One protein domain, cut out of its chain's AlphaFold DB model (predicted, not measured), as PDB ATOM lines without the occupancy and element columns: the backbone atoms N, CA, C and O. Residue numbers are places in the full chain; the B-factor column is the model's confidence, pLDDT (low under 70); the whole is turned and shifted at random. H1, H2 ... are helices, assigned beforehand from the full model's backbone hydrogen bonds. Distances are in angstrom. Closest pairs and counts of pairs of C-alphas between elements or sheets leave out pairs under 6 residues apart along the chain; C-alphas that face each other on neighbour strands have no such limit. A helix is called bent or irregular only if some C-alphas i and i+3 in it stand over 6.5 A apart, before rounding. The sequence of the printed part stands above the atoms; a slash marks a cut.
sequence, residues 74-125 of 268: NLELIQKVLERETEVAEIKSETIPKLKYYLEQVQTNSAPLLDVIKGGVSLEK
ATOM      1  N   ASN A  74     339.842 263.163 400.266       80.31
ATOM      2  CA  ASN A  74     339.698 263.375 398.816       80.31
ATOM      3  C   ASN A  74     340.503 264.571 398.263       80.31
ATOM      4  O   ASN A  74     340.055 265.281 397.363       80.31
ATOM      5  N   LEU A  75     341.692 264.828 398.818       82.94
ATOM      6  CA  LEU A  75     342.515 265.997 398.490       82.94
ATOM      7  C   LEU A  75     342.955 266.007 397.024       82.94
ATOM      8  O   LEU A  75     342.875 267.048 396.380       82.94
ATOM      9  N   GLU A  76     343.377 264.858 396.494       81.12
ATOM     10  CA  GLU A  76     343.809 264.732 395.097       81.12
ATOM     11  C   GLU A  76     342.657 265.025 394.127       81.12
ATOM     12  O   GLU A  76     342.823 265.754 393.147       81.12
ATOM     13  N   LEU A  77     341.453 264.535 394.440       81.38
ATOM     14  CA  LEU A  77     340.273 264.797 393.625       81.38
ATOM     15  C   LEU A  77     339.890 266.282 393.649       81.38
ATOM     16  O   LEU A  77     339.633 266.860 392.598       81.38
ATOM     17  N   ILE A  78     339.911 266.922 394.823       84.31
ATOM     18  CA  ILE A  78     339.646 268.365 394.949       84.31
ATOM     19  C   ILE A  78     340.684 269.180 394.164       84.31
ATOM     20  O   ILE A  78     340.308 270.108 393.452       84.31
ATOM     21  N   GLN A  79     341.973 268.831 394.254       79.75
ATOM     22  CA  GLN A  79     343.037 269.496 393.491       79.75
ATOM     23  C   GLN A  79     342.793 269.390 391.986       79.75
ATOM     24  O   GLN A  79     342.826 270.399 391.287       79.75
ATOM     25  N   LYS A  80     342.447 268.194 391.503       74.81
ATOM     26  CA  LYS A  80     342.122 267.959 390.096       74.81
ATOM     27  C   LYS A  80     340.917 268.784 389.626       74.81
ATOM     28  O   LYS A  80     340.951 269.346 388.531       74.81
ATOM     29  N   VAL A  81     339.851 268.870 390.428       70.50
ATOM     30  CA  VAL A  81     338.668 269.689 390.097       70.50
ATOM     31  C   VAL A  81     339.028 271.176 390.077       70.50
ATOM     32  O   VAL A  81     338.656 271.876 389.138       70.50
ATOM     33  N   LEU A  82     339.807 271.652 391.051       76.12
ATOM     34  CA  LEU A  82     340.267 273.039 391.111       76.12
ATOM     35  C   LEU A  82     341.128 273.417 389.899       76.12
ATOM     36  O   LEU A  82     340.932 274.485 389.315       76.12
ATOM     37  N   GLU A  83     342.065 272.555 389.506       70.81
ATOM     38  CA  GLU A  83     342.876 272.746 388.301       70.81
ATOM     39  C   GLU A  83     341.987 272.835 387.059       70.81
ATOM     40  O   GLU A  83     342.109 273.791 386.291       70.81
ATOM     41  N   ARG A  84     341.020 271.915 386.908       70.38
ATOM     42  CA  ARG A  84     340.053 271.934 385.803       70.38
ATOM     43  C   ARG A  84     339.257 273.238 385.753       70.38
ATOM     44  O   ARG A  84     339.205 273.866 384.698       70.38
ATOM     45  N   GLU A  85     338.659 273.661 386.863       67.62
ATOM     46  CA  GLU A  85     337.849 274.887 386.908       67.62
ATOM     47  C   GLU A  85     338.688 276.145 386.657       67.62
ATOM     48  O   GLU A  85     338.251 277.070 385.966       67.62
ATOM     49  N   THR A  86     339.934 276.160 387.133       66.38
ATOM     50  CA  THR A  86     340.882 277.248 386.865       66.38
ATOM     51  C   THR A  86     341.229 277.316 385.378       66.38
ATOM     52  O   THR A  86     341.171 278.390 384.775       66.38
ATOM     53  N   GLU A  87     341.513 276.177 384.742       59.91
ATOM     54  CA  GLU A  87     341.755 276.113 383.299       59.91
ATOM     55  C   GLU A  87     340.533 276.568 382.493       59.91
ATOM     56  O   GLU A  87     340.677 277.340 381.541       59.91
ATOM     57  N   VAL A  88     339.321 276.165 382.893       54.84
ATOM     58  CA  VAL A  88     338.069 276.629 382.275       54.84
ATOM     59  C   VAL A  88     337.923 278.148 382.404       54.84
ATOM     60  O   VAL A  88     337.587 278.816 381.422       54.84
ATOM     61  N   ALA A  89     338.190 278.721 383.578       60.00
ATOM     62  CA  ALA A  89     338.117 280.166 383.799       60.00
ATOM     63  C   ALA A  89     339.133 280.939 382.936       60.00
ATOM     64  O   ALA A  89     338.804 281.972 382.347       60.00
ATOM     65  N   GLU A  90     340.347 280.413 382.788       57.72
ATOM     66  CA  GLU A  90     341.396 280.973 381.927       57.72
ATOM     67  C   GLU A  90     341.074 280.850 380.438       57.72
ATOM     68  O   GLU A  90     341.417 281.716 379.628       57.72
ATOM     69  N   ILE A  91     340.391 279.773 380.062       51.50
ATOM     70  CA  ILE A  91     339.885 279.561 378.714       51.50
ATOM     71  C   ILE A  91     338.784 280.573 378.387       51.50
ATOM     72  O   ILE A  91     338.836 281.150 377.297       51.50
ATOM     73  N   LYS A  92     337.841 280.791 379.314       46.69
ATOM     74  CA  LYS A  92     336.704 281.720 379.184       46.69
ATOM     75  C   LYS A  92     337.129 283.189 379.199       46.69
ATOM     76  O   LYS A  92     336.445 284.024 378.618       46.69
ATOM     77  N   SER A  93     338.237 283.516 379.859       52.44
ATOM     78  CA  SER A  93     338.721 284.890 379.963       52.44
ATOM     79  C   SER A  93     339.708 285.251 378.853       52.44
ATOM     80  O   SER A  93     340.768 284.645 378.707       52.44
ATOM     81  N   GLU A  94     339.412 286.313 378.106       53.69
ATOM     82  CA  GLU A  94     340.349 286.879 377.125       53.69
ATOM     83  C   GLU A  94     341.476 287.704 377.769       53.69
ATOM     84  O   GLU A  94     342.493 287.995 377.130       53.69
ATOM     85  N   THR A  95     341.300 288.109 379.032       62.59
ATOM     86  CA  THR A  95     342.212 289.010 379.745       62.59
ATOM     87  C   THR A  95     343.181 288.266 380.652       62.59
ATOM     88  O   THR A  95     344.341 288.665 380.718       62.59
ATOM     89  N   ILE A  96     342.771 287.164 381.294       70.88
ATOM     90  CA  ILE A  96     343.644 286.402 382.207       70.88
ATOM     91  C   ILE A  96     344.935 285.924 381.514       70.88
ATOM     92  O   ILE A  96     346.011 286.183 382.058       70.88
ATOM     93  N   PRO A  97     344.902 285.326 380.303       66.12
ATOM     94  CA  PRO A  97     346.129 284.930 379.607       66.12
ATOM     95  C   PRO A  97     347.061 286.113 379.304       66.12
ATOM     96  O   PRO A  97     348.277 285.986 379.425       66.12
ATOM     97  N   LYS A  98     346.499 287.282 378.959       71.50
ATOM     98  CA  LYS A  98     347.272 288.514 378.722       71.50
ATOM     99  C   LYS A  98     347.920 289.027 380.006       71.50
ATOM    100  O   LYS A  98     349.089 289.389 379.990       71.50
ATOM    101  N   LEU A  99     347.186 289.023 381.118       79.88
ATOM    102  CA  LEU A  99     347.695 289.454 382.421       79.88
ATOM    103  C   LEU A  99     348.816 288.540 382.926       79.88
ATOM    104  O   LEU A  99     349.836 289.049 383.383       79.88
ATOM    105  N   LYS A 100     348.670 287.214 382.787       80.19
ATOM    106  CA  LYS A 100     349.738 286.253 383.113       80.19
ATOM    107  C   LYS A 100     351.001 286.506 382.291       80.19
ATOM    108  O   LYS A 100     352.088 286.551 382.856       80.19
ATOM    109  N   TYR A 101     350.846 286.739 380.989       79.75
ATOM    110  CA  TYR A 101     351.963 287.086 380.114       79.75
ATOM    111  C   TYR A 101     352.666 288.373 380.554       79.75
ATOM    112  O   TYR A 101     353.886 288.394 380.688       79.75
ATOM    113  N   TYR A 102     351.914 289.440 380.836       84.12
ATOM    114  CA  TYR A 102     352.505 290.688 381.324       84.12
ATOM    115  C   TYR A 102     353.269 290.494 382.630       84.12
ATOM    116  O   TYR A 102     354.375 291.011 382.769       84.12
ATOM    117  N   LEU A 103     352.698 289.734 383.564       85.50
ATOM    118  CA  LEU A 103     353.335 289.434 384.840       85.50
ATOM    119  C   LEU A 103     354.674 288.711 384.635       85.50
ATOM    120  O   LEU A 103     355.685 289.140 385.182       85.50
ATOM    121  N   GLU A 104     354.694 287.678 383.790       83.75
ATOM    122  CA  GLU A 104     355.900 286.913 383.462       83.75
ATOM    123  C   GLU A 104     356.985 287.790 382.820       83.75
ATOM    124  O   GLU A 104     358.150 287.717 383.213       83.75
ATOM    125  N   GLN A 105     356.615 288.661 381.875       81.25
ATOM    126  CA  GLN A 105     357.566 289.552 381.201       81.25
ATOM    127  C   GLN A 105     358.145 290.605 382.151       81.25
ATOM    128  O   GLN A 105     359.347 290.870 382.118       81.25
ATOM    129  N   VAL A 106     357.318 291.183 383.024       84.62
ATOM    130  CA  VAL A 106     357.773 292.172 384.012       84.62
ATOM    131  C   VAL A 106     358.686 291.520 385.054       84.62
ATOM    132  O   VAL A 106     359.709 292.100 385.406       84.62
ATOM    133  N   GLN A 107     358.364 290.309 385.517       85.19
ATOM    134  CA  GLN A 107     359.161 289.596 386.520       85.19
ATOM    135  C   GLN A 107     360.482 289.057 385.961       85.19
ATOM    136  O   GLN A 107     361.518 289.196 386.605       85.19
ATOM    137  N   THR A 108     360.461 288.464 384.766       81.00
ATOM    138  CA  THR A 108     361.637 287.793 384.184       81.00
ATOM    139  C   THR A 108     362.607 288.788 383.557       81.00
ATOM    140  O   THR A 108     363.814 288.685 383.755       81.00
ATOM    141  N   ASN A 109     362.089 289.782 382.830       75.56
ATOM    142  CA  ASN A 109     362.924 290.723 382.081       75.56
ATOM    143  C   ASN A 109     363.145 292.051 382.818       75.56
ATOM    144  O   ASN A 109     363.820 292.925 382.280       75.56
ATOM    145  N   SER A 110     362.573 292.228 384.020       75.81
ATOM    146  CA  SER A 110     362.596 293.495 384.779       75.81
ATOM    147  C   SER A 110     362.206 294.717 383.928       75.81
ATOM    148  O   SER A 110     362.663 295.835 384.168       75.81
ATOM    149  N   ALA A 111     361.380 294.504 382.902       71.94
ATOM    150  CA  ALA A 111     360.988 295.531 381.949       71.94
ATOM    151  C   ALA A 111     359.780 296.328 382.479       71.94
ATOM    152  O   ALA A 111     358.871 295.733 383.069       71.94
ATOM    153  N   PRO A 112     359.704 297.653 382.244       84.06
ATOM    154  CA  PRO A 112     358.507 298.427 382.550       84.06
ATOM    155  C   PRO A 112     357.289 297.900 381.780       84.06
ATOM    156  O   PRO A 112     357.349 297.675 380.572       84.06
ATOM    157  N   LEU A 113     356.146 297.766 382.461       80.00
ATOM    158  CA  LEU A 113     354.909 297.226 381.873       80.00
ATOM    159  C   LEU A 113     354.490 297.939 380.573       80.00
ATOM    160  O   LEU A 113     354.012 297.303 379.637       80.00
ATOM    161  N   LEU A 114     354.684 299.260 380.500       82.75
ATOM    162  CA  LEU A 114     354.336 300.054 379.318       82.75
ATOM    163  C   LEU A 114     355.139 299.654 378.075       82.75
ATOM    164  O   LEU A 114     354.612 299.741 376.968       82.75
ATOM    165  N   ASP A 115     356.376 299.198 378.248       80.25
ATOM    166  CA  ASP A 115     357.227 298.779 377.137       80.25
ATOM    167  C   ASP A 115     356.836 297.377 376.654       80.25
ATOM    168  O   ASP A 115     356.760 297.140 375.449       80.25
ATOM    169  N   VAL A 116     356.447 296.489 377.578       79.12
ATOM    170  CA  VAL A 116     355.880 295.166 377.259       79.12
ATOM    171  C   VAL A 116     354.588 295.299 376.441       79.12
ATOM    172  O   VAL A 116     354.401 294.590 375.454       79.12
ATOM    173  N   ILE A 117     353.704 296.233 376.805       78.56
ATOM    174  CA  ILE A 117     352.446 296.473 376.078       78.56
ATOM    175  C   ILE A 117     352.717 297.035 374.674       78.56
ATOM    176  O   ILE A 117     352.087 296.605 373.707       78.56
ATOM    177  N   LYS A 118     353.661 297.978 374.546       77.62
ATOM    178  CA  LYS A 118     354.038 298.581 373.255       77.62
ATOM    179  C   LYS A 118     354.709 297.591 372.303       77.62
ATOM    180  O   LYS A 118     354.569 297.749 371.095       77.62
ATOM    181  N   GLY A 119     355.403 296.582 372.832       69.81
ATOM    182  CA  GLY A 119     356.056 295.530 372.047       69.81
ATOM    183  C   GLY A 119     355.094 294.613 371.282       69.81
ATOM    184  O   GLY A 119     355.528 293.907 370.377       69.81
ATOM    185  N   GLY A 120     353.795 294.657 371.597       56.38
ATOM    186  CA  GLY A 120     352.777 293.815 370.975       56.38
ATOM    187  C   GLY A 120     352.742 292.413 371.585       56.38
ATOM    188  O   GLY A 120     353.734 291.693 371.635       56.38
ATOM    189  N   VAL A 121     351.563 292.000 372.049       55.28
ATOM    190  CA  VAL A 121     351.360 290.671 372.634       55.28
ATOM    191  C   VAL A 121     351.100 289.662 371.521       55.28
ATOM    192  O   VAL A 121     349.960 289.490 371.088       55.28
ATOM    193  N   SER A 122     352.143 288.963 371.074       49.25
ATOM    194  CA  SER A 122     351.979 287.732 370.294       49.25
ATOM    195  C   SER A 122     351.847 286.555 371.256       49.25
ATOM    196  O   SER A 122     352.790 285.800 371.488       49.25
ATOM    197  N   LEU A 123     350.675 286.418 371.880       48.41
ATOM    198  CA  LEU A 123     350.338 285.151 372.517       48.41
ATOM    199  C   LEU A 123     350.107 284.156 371.387       48.41
ATOM    200  O   LEU A 123     349.112 284.270 370.666       48.41
ATOM    201  N   GLU A 124     350.994 283.167 371.243       39.62
ATOM    202  CA  GLU A 124     350.605 281.928 370.578       39.62
ATOM    203  C   GLU A 124     349.268 281.527 371.195       39.62
ATOM    204  O   GLU A 124     349.175 281.333 372.413       39.62
ATOM    205  N   LYS A 125     348.207 281.470 370.383       37.59
ATOM    206  CA  LYS A 125     346.926 280.919 370.816       37.59
ATOM    207  C   LYS A 125     347.184 279.450 371.134       37.59
ATOM    208  O   LYS A 125     347.003 278.582 370.288       37.59
TER     209      LYS A 125
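What this domain is: This is residues 74 to 125 of the 268 residues of the protein "HTH merR-type domain-containing protein" of Halobacteriovorax sp (UniProt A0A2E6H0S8). A long helix, H1, and a second helix, H2, meet near their ends in an open corner like an L, and a short third helix, H3, packs on the later part of H2. The arm made by residues 74 to 89, of which 75 to 89 belong to H1, sticks out from a small body made chiefly by H2, H3 and the closing stretch, residues 119 to 125, which folds back past H2. The 52 printed residues hold three named helices in the order H1, H2, H3 and no named strand, and the class is all helix. The whole is only just loose, close to extended, with a radius of gyration of the C-alphas of 14.6 A; the C-alphas span 45 by 21 by 14 A, and the arm makes much of the length.

How they stand to each other: H1, residues 75 to 92, touches no helix. It is close to but not clearly touching H2, residues 96 to 109, and their closest C-alphas, those of Glu 90 and Ile 96, are 5.9 A apart. The lines of H1 and H2 are about perpendicular, at 82 degrees, and their centres are 20.9 A apart. H2 touches H3, residues 113 to 118, with its residues 102 to 106 alone; the closest C-alphas, those of Val 106 and Leu 113, are 6.2 A apart. H2 and H3 run opposite ways at a steep tilt of 69 degrees, only just short of about perpendicular. H1 and H3 are apart. In H1, H2 and H3 every O i to N i+4 pair is within hydrogen-bond range.

Where its parts are: H1 begins at Leu 75, with its C-alpha at (342.515, 265.997, 398.490), and ends at Lys 92; it has 18 residues and measures 25.6 A from first to last C-alpha. H2 has 14 residues, Ile 96 to Asn 109, and measures 19.8 A; its first C-alpha is at (343.644, 286.402, 382.207). H3 has six residues, Leu 113 to Lys 118, measures 8.8 A, and ends with C-alpha 118 at (354.038, 298.581, 373.255). None of the three is bent.

The domain as a whole: The two C-alphas farthest apart, those of Asn 74 and Lys 118, are 45.8 A apart. Without the stretches that stand free, residues 74 to 89 and 91 to 96, the body has 30 residues and spans 24 by 16 by 11 A. The printed part has no cut, and the links H1 to H2 and H2 to H3 are both tight, with 3 residues each. The mean pLDDT of the printed part is 70.4; 19 residues are under 70, namely 85 to 95, 97 and 119 to 125.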